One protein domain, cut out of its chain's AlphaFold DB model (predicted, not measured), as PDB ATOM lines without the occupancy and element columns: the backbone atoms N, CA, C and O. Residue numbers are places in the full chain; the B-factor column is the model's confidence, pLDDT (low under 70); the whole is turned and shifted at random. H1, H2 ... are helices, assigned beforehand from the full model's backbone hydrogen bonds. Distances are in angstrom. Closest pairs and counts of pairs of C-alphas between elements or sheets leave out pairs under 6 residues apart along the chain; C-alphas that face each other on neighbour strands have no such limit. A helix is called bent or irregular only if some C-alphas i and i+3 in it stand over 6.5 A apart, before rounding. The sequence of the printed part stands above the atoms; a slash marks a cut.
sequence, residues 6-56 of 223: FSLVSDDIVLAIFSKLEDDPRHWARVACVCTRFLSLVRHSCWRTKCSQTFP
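Overview. This is residues 6 to 56 of the 223 residues of a protein of Cajanus cajan (UniProt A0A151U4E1). One long helix, H3, has two short helices, H1 and H2, packed on different parts of it, H2 on residues 38 to 42 and H1 on residues 41 to 46, and its far end sticks out with residues 51 to 56. The centres of the three helices make a triangle: H2 folds back into H3 as a helical hairpin, while H1 crosses H3 at a steep tilt. The printed part has 51 residues with three named helices, in the order H1, H2, H3, and no named strand; the class is all helix. It is compact, with a radius of gyration of the C-alphas of 10.6 A, and elongated in outline, spanning 34 by 19 by 17 A.

Along the chain. Begin at Phe 6, whose C-alpha is at (121.894, 100.722, 101.125), and go on to C-alpha 11 at (122.980, 100.437, 92.060). There H1 begins; it holds residues 11 to 19 and is 12.1 A long from first to last C-alpha. After five residues look for H2, residues 25 to 32, which is 11.0 A long. Three residues later find C-alpha 36 at (125.335, 111.883, 97.191); from there H3, residues 36 to 54, runs 25.6 A to C-alpha 54 at (108.534, 111.888, 77.833). H3 is neither bent nor irregular, but only just: C-alphas 44 and 47 are 6.4 A apart.

Arrangement. Start from H1 and look across to H3. The two touch, H3 with residues 41 to 46 alone, and the closest C-alphas are those of Leu 15 and Leu 41, 7.2 A apart. They run the same way at a steep tilt of 54 degrees. H1 and H2 are close but not clearly touching, with the closest C-alphas, of Phe 18 and Trp 28, 7.1 A apart; they run opposite ways at a shallow tilt of 28 degrees. H2 and H3 form a hairpin and touch, H3 with residues 38 to 42 alone. Their closest C-alphas are those of Ala 32 and Leu 39, 4.0 A apart, and they run opposite ways at a shallow tilt of 26 degrees. In H1 and H2 every O i to N i+4 pair is within hydrogen-bond range; in H3, 12 of 15 are.

Size, cuts and confidence. The two C-alphas farthest apart are those of Leu 8 and Pro 56, at 34.0 A. Residues 51 to 56, of which 51 to 54 belong to H3, stand free. The links from H1 to H2 and from H2 to H3 are both tight, and the printed part has no cut. Read the B-factor column for the model's confidence: the mean pLDDT of the printed part is 87.5, and residues 54 and 56 are under 70.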
ATOM      1  N   PHE A   6     121.743 100.410 102.541       83.56
ATOM      2  CA  PHE A   6     121.894 100.722 101.125       83.56
ATOM      3  C   PHE A   6     123.343 100.738 100.626       83.56
ATOM      4  O   PHE A   6     123.533 100.601  99.421       83.56
ATOM      5  N   SER A   7     124.363 100.875 101.480       82.12
ATOM      6  CA  SER A   7     125.771 100.761 101.067       82.12
ATOM      7  C   SER A   7     126.105  99.360 100.544       82.12
ATOM      8  O   SER A   7     126.933  99.241  99.647       82.12
ATOM      9  N   LEU A   8     125.409  98.334 101.044       87.50
ATOM     10  CA  LEU A   8     125.587  96.924 100.682       87.50
ATOM     11  C   LEU A   8     124.772  96.506  99.447       87.50
ATOM     12  O   LEU A   8     124.970  95.426  98.898       87.50
ATOM     13  N   VAL A   9     123.832  97.349  99.017       91.88
ATOM     14  CA  VAL A   9     122.924  97.078  97.897       91.88
ATOM     15  C   VAL A   9     123.521  97.652  96.611       91.88
ATOM     16  O   VAL A   9     124.012  98.781  96.617       91.88
ATOM     17  N   SER A  10     123.459  96.918  95.496       94.06
ATOM     18  CA  SER A  10     123.953  97.392  94.192       94.06
ATOM     19  C   SER A  10     123.106  98.534  93.618       94.06
ATOM     20  O   SER A  10     121.932  98.699  93.958       94.06
ATOM     21  N   ASP A  11     123.690  99.330  92.717       94.62
ATOM     22  CA  ASP A  11     122.980 100.437  92.060       94.62
ATOM     23  C   ASP A  11     121.750  99.964  91.271       94.62
ATOM     24  O   ASP A  11     120.728 100.644  91.294       94.62
ATOM     25  N   ASP A  12     121.795  98.782  90.655       93.50
ATOM     26  CA  ASP A  12     120.665  98.228  89.899       93.50
ATOM     27  C   ASP A  12     119.438  97.980  90.784       93.50
ATOM     28  O   ASP A  12     118.314  98.314  90.408       93.50
ATOM     29  N   ILE A  13     119.644  97.450  91.994       94.25
ATOM     30  CA  ILE A  13     118.555  97.220  92.952       94.25
ATOM     31  C   ILE A  13     118.018  98.560  93.464       94.25
ATOM     32  O   ILE A  13     116.804  98.744  93.553       94.25
ATOM     33  N   VAL A  14     118.896  99.529  93.752       94.56
ATOM     34  CA  VAL A  14     118.475 100.880  94.159       94.56
ATOM     35  C   VAL A  14     117.645 101.548  93.058       94.56
ATOM     36  O   VAL A  14     116.593 102.119  93.342       94.56
ATOM     37  N   LEU A  15     118.063 101.437  91.796       94.19
ATOM     38  CA  LEU A  15     117.322 101.961  90.648       94.19
ATOM     39  C   LEU A  15     115.984 101.241  90.449       94.19
ATOM     40  O   LEU A  15     114.982 101.898  90.159       94.19
ATOM     41  N   ALA A  16     115.934  99.923  90.659       93.44
ATOM     42  CA  ALA A  16     114.689  99.161  90.638       93.44
ATOM     43  C   ALA A  16     113.712  99.648  91.722       93.44
ATOM     44  O   ALA A  16     112.531  99.843  91.431       93.44
ATOM     45  N   ILE A  17     114.192  99.930  92.937       93.81
ATOM     46  CA  ILE A  17     113.384 100.548  93.999       93.81
ATOM     47  C   ILE A  17     112.916 101.941  93.568       93.81
ATOM     48  O   ILE A  17     111.728 102.247  93.665       93.81
ATOM     49  N   PHE A  18     113.812 102.781  93.042       94.62
ATOM     50  CA  PHE A  18     113.456 104.132  92.604       94.62
ATOM     51  C   PHE A  18     112.410 104.122  91.489       94.62
ATOM     52  O   PHE A  18     111.531 104.977  91.498       94.62
ATOM     53  N   SER A  19     112.421 103.142  90.582       91.00
ATOM     54  CA  SER A  19     111.382 103.010  89.549       91.00
ATOM     55  C   SER A  19     109.966 102.861  90.123       91.00
ATOM     56  O   SER A  19     108.997 103.287  89.502       91.00
ATOM     57  N   LYS A  20     109.823 102.328  91.345       93.19
ATOM     58  CA  LYS A  20     108.527 102.212  92.034       93.19
ATOM     59  C   LYS A  20     108.027 103.534  92.621       93.19
ATOM     60  O   LYS A  20     106.885 103.596  93.054       93.19
ATOM     61  N   LEU A  21     108.870 104.565  92.623       91.50
ATOM     62  CA  LEU A  21     108.594 105.906  93.140       91.50
ATOM     63  C   LEU A  21     108.332 106.934  92.022       91.50
ATOM     64  O   LEU A  21     108.332 108.136  92.277       91.50
ATOM     65  N   GLU A  22     108.198 106.483  90.773       85.94
ATOM     66  CA  GLU A  22     108.050 107.349  89.594       85.94
ATOM     67  C   GLU A  22     106.692 108.074  89.525       85.94
ATOM     68  O   GLU A  22     106.536 109.056  88.798       85.94
ATOM     69  N   ASP A  23     105.712 107.596  90.290       83.88
ATOM     70  CA  ASP A  23     104.348 108.117  90.364       83.88
ATOM     71  C   ASP A  23     104.287 109.586  90.810       83.88
ATOM     72  O   ASP A  23     103.458 110.355  90.319       83.88
ATOM     73  N   ASP A  24     105.195 109.992  91.700       85.06
ATOM     74  CA  ASP A  24     105.316 111.363  92.176       85.06
ATOM     75  C   ASP A  24     106.774 111.852  92.084       85.06
ATOM     76  O   ASP A  24     107.651 111.364  92.803       85.06
ATOM     77  N   PRO A  25     107.068 112.898  91.288       82.38
ATOM     78  CA  PRO A  25     108.415 113.443  91.134       82.38
ATOM     79  C   PRO A  25     109.018 113.945  92.453       82.38
ATOM     80  O   PRO A  25     110.240 114.081  92.573       82.38
ATOM     81  N   ARG A  26     108.186 114.211  93.470       86.62
ATOM     82  CA  ARG A  26     108.635 114.567  94.820       86.62
ATOM     83  C   ARG A  26     109.304 113.395  95.532       86.62
ATOM     84  O   ARG A  26     110.167 113.644  96.370       86.62
ATOM     85  N   HIS A  27     108.952 112.144  95.229       91.81
ATOM     86  CA  HIS A  27     109.605 110.980  95.830       91.81
ATOM     87  C   HIS A  27     111.082 110.912  95.431       91.81
ATOM     88  O   HIS A  27     111.942 110.843  96.309       91.81
ATOM     89  N   TRP A  28     111.393 111.059  94.139       90.88
ATOM     90  CA  TRP A  28     112.778 111.125  93.656       90.88
ATOM     91  C   TRP A  28     113.558 112.306  94.234       90.88
ATOM     92  O   TRP A  28     114.720 112.152  94.604       90.88
ATOM     93  N   ALA A  29     112.919 113.470  94.382       88.50
ATOM     94  CA  ALA A  29     113.546 114.616  95.035       88.50
ATOM     95  C   ALA A  29     113.906 114.323  96.503       88.50
ATOM     96  O   ALA A  29     115.000 114.668  96.941       88.50
ATOM     97  N   ARG A  30     113.020 113.651  97.251       92.44
ATOM     98  CA  ARG A  30     113.259 113.286  98.655       92.44
ATOM     99  C   ARG A  30     114.390 112.272  98.803       92.44
ATOM    100  O   ARG A  30     115.276 112.491  99.622       92.44
ATOM    101  N   VAL A  31     114.408 111.200  98.004       92.69
ATOM    102  CA  VAL A  31     115.488 110.195  98.091       92.69
ATOM    103  C   VAL A  31     116.833 110.764  97.637       92.69
ATOM    104  O   VAL A  31     117.861 110.439  98.221       92.69
ATOM    105  N   ALA A  32     116.846 111.690  96.675       91.31
ATOM    106  CA  ALA A  32     118.063 112.389  96.265       91.31
ATOM    107  C   ALA A  32     118.697 113.223  97.397       91.31
ATOM    108  O   ALA A  32     119.896 113.487  97.353       91.31
ATOM    109  N   CYS A  33     117.926 113.622  98.413       91.94
ATOM    110  CA  CYS A  33     118.437 114.342  99.583       91.94
ATOM    111  C   CYS A  33     119.084 113.431 100.639       91.94
ATOM    112  O   CYS A  33     119.692 113.951 101.569       91.94
ATOM    113  N   VAL A  34     118.965 112.104 100.521       92.50
ATOM    114  CA  VAL A  34     119.472 111.159 101.533       92.50
ATOM    115  C   VAL A  34     120.996 111.053 101.486       92.50
ATOM    116  O   VAL A  34     121.648 111.070 102.526       92.50
ATOM    117  N   CYS A  35     121.581 110.937 100.290       91.94
ATOM    118  CA  CYS A  35     123.032 110.865 100.113       91.94
ATOM    119  C   CYS A  35     123.459 111.248  98.686       91.94
ATOM    120  O   CYS A  35     122.657 111.266  97.749       91.94
ATOM    121  N   THR A  36     124.754 111.517  98.496       91.94
ATOM    122  CA  THR A  36     125.335 111.883  97.191       91.94
ATOM    123  C   THR A  36     125.196 110.778  96.143       91.94
ATOM    124  O   THR A  36     124.979 111.075  94.968       91.94
ATOM    125  N   ARG A  37     125.252 109.505  96.561       93.81
ATOM    126  CA  ARG A  37     125.016 108.350  95.684       93.81
ATOM    127  C   ARG A  37     123.599 108.369  95.112       93.81
ATOM    128  O   ARG A  37     123.430 108.288  93.899       93.81
ATOM    129  N   PHE A  38     122.586 108.559  95.957       94.06
ATOM    130  CA  PHE A  38     121.189 108.630  95.517       94.06
ATOM    131  C   PHE A  38     120.937 109.854  94.641       94.06
ATOM    132  O   PHE A  38     120.277 109.744  93.609       94.06
ATOM    133  N   LEU A  39     121.523 111.004  94.994       90.62
ATOM    134  CA  LEU A  39     121.487 112.200  94.157       90.62
ATOM    135  C   LEU A  39     122.032 111.925  92.748       90.62
ATOM    136  O   LEU A  39     121.422 112.350  91.766       90.62
ATOM    137  N   SER A  40     123.159 111.215  92.644       91.12
ATOM    138  CA  SER A  40     123.764 110.849  91.360       91.12
ATOM    139  C   SER A  40     122.843 109.937  90.542       91.12
ATOM    140  O   SER A  40     122.509 110.270  89.402       91.12
ATOM    141  N   LEU A  41     122.343 108.852  91.146       92.56
ATOM    142  CA  LEU A  41     121.438 107.896  90.493       92.56
ATOM    143  C   LEU A  41     120.151 108.563  89.992       92.56
ATOM    144  O   LEU A  41     119.757 108.381  88.839       92.56
ATOM    145  N   VAL A  42     119.524 109.402  90.820       90.25
ATOM    146  CA  VAL A  42     118.311 110.131  90.435       90.25
ATOM    147  C   VAL A  42     118.584 111.079  89.266       90.25
ATOM    148  O   VAL A  42     117.818 111.112  88.303       90.25
ATOM    149  N   ARG A  43     119.679 111.851  89.314       85.19
ATOM    150  CA  ARG A  43     119.996 112.859  88.286       85.19
ATOM    151  C   ARG A  43     120.407 112.255  86.950       85.19
ATOM    152  O   ARG A  43     120.020 112.792  85.914       85.19
ATOM    153  N   HIS A  44     121.200 111.190  86.967       84.62
ATOM    154  CA  HIS A  44     121.845 110.667  85.762       84.62
ATOM    155  C   HIS A  44     121.148 109.445  85.167       84.62
ATOM    156  O   HIS A  44     121.261 109.236  83.957       84.62
ATOM    157  N   SER A  45     120.382 108.705  85.971       87.75
ATOM    158  CA  SER A  45     119.662 107.509  85.528       87.75
ATOM    159  C   SER A  45     118.154 107.751  85.520       87.75
ATOM    160  O   SER A  45     117.573 107.831  84.441       87.75
ATOM    161  N   CYS A  46     117.517 107.958  86.681       88.44
ATOM    162  CA  CYS A  46     116.049 108.053  86.773       88.44
ATOM    163  C   CYS A  46     115.485 109.184  85.906       88.44
ATOM    164  O   CYS A  46     114.645 108.951  85.033       88.44
ATOM    165  N   TRP A  47     115.994 110.409  86.081       82.44
ATOM    166  CA  TRP A  47     115.518 111.544  85.296       82.44
ATOM    167  C   TRP A  47     115.883 111.455  83.826       82.44
ATOM    168  O   TRP A  47     115.099 111.898  82.993       82.44
ATOM    169  N   ARG A  48     117.032 110.864  83.490       80.31
ATOM    170  CA  ARG A  48     117.422 110.664  82.095       80.31
ATOM    171  C   ARG A  48     116.458 109.707  81.401       80.31
ATOM    172  O   ARG A  48     115.938 110.058  80.349       80.31
ATOM    173  N   THR A  49     116.166 108.561  82.014       83.31
ATOM    174  CA  THR A  49     115.202 107.582  81.497       83.31
ATOM    175  C   THR A  49     113.816 108.199  81.344       83.31
ATOM    176  O   THR A  49     113.227 108.103  80.269       83.31
ATOM    177  N   LYS A  50     113.331 108.916  82.368       80.06
ATOM    178  CA  LYS A  50     112.030 109.592  82.309       80.06
ATOM    179  C   LYS A  50     111.980 110.629  81.192       80.06
ATOM    180  O   LYS A  50     111.058 110.618  80.385       80.06
ATOM    181  N   CYS A  51     112.992 111.493  81.104       76.50
ATOM    182  CA  CYS A  51     113.069 112.494  80.046       76.50
ATOM    183  C   CYS A  51     113.092 111.823  78.665       76.50
ATOM    184  O   CYS A  51     112.390 112.292  77.780       76.50
ATOM    185  N   SER A  52     113.830 110.725  78.474       76.50
ATOM    186  CA  SER A  52     113.864 109.986  77.202       76.50
ATOM    187  C   SER A  52     112.510 109.402  76.805       76.50
ATOM    188  O   SER A  52     112.196 109.362  75.621       76.50
ATOM    189  N   GLN A  53     111.697 108.982  77.772       75.62
ATOM    190  CA  GLN A  53     110.340 108.493  77.516       75.62
ATOM    191  C   GLN A  53     109.361 109.637  77.228       75.62
ATOM    192  O   GLN A  53     108.552 109.537  76.310       75.62
ATOM    193  N   THR A  54     109.436 110.734  77.988       69.62
ATOM    194  CA  THR A  54     108.534 111.888  77.833       69.62
ATOM    195  C   THR A  54     108.899 112.751  76.621       69.62
ATOM    196  O   THR A  54     108.026 113.359  76.005       69.62
ATOM    197  N   PHE A  55     110.179 112.792  76.246       71.31
ATOM    198  CA  PHE A  55     110.722 113.644  75.188       71.31
ATOM    199  C   PHE A  55     111.684 112.913  74.229       71.31
ATOM    200  O   PHE A  55     112.819 113.371  74.046       71.31
ATOM    201  N   PRO A  56     111.262 111.822  73.555       61.09
ATOM    202  CA  PRO A  56     112.169 110.993  72.756       61.09
ATOM    203  C   PRO A  56     112.887 111.772  71.648       61.09
ATOM    204  O   PRO A  56     114.053 111.525  71.363       61.09
TER     205      PRO A  56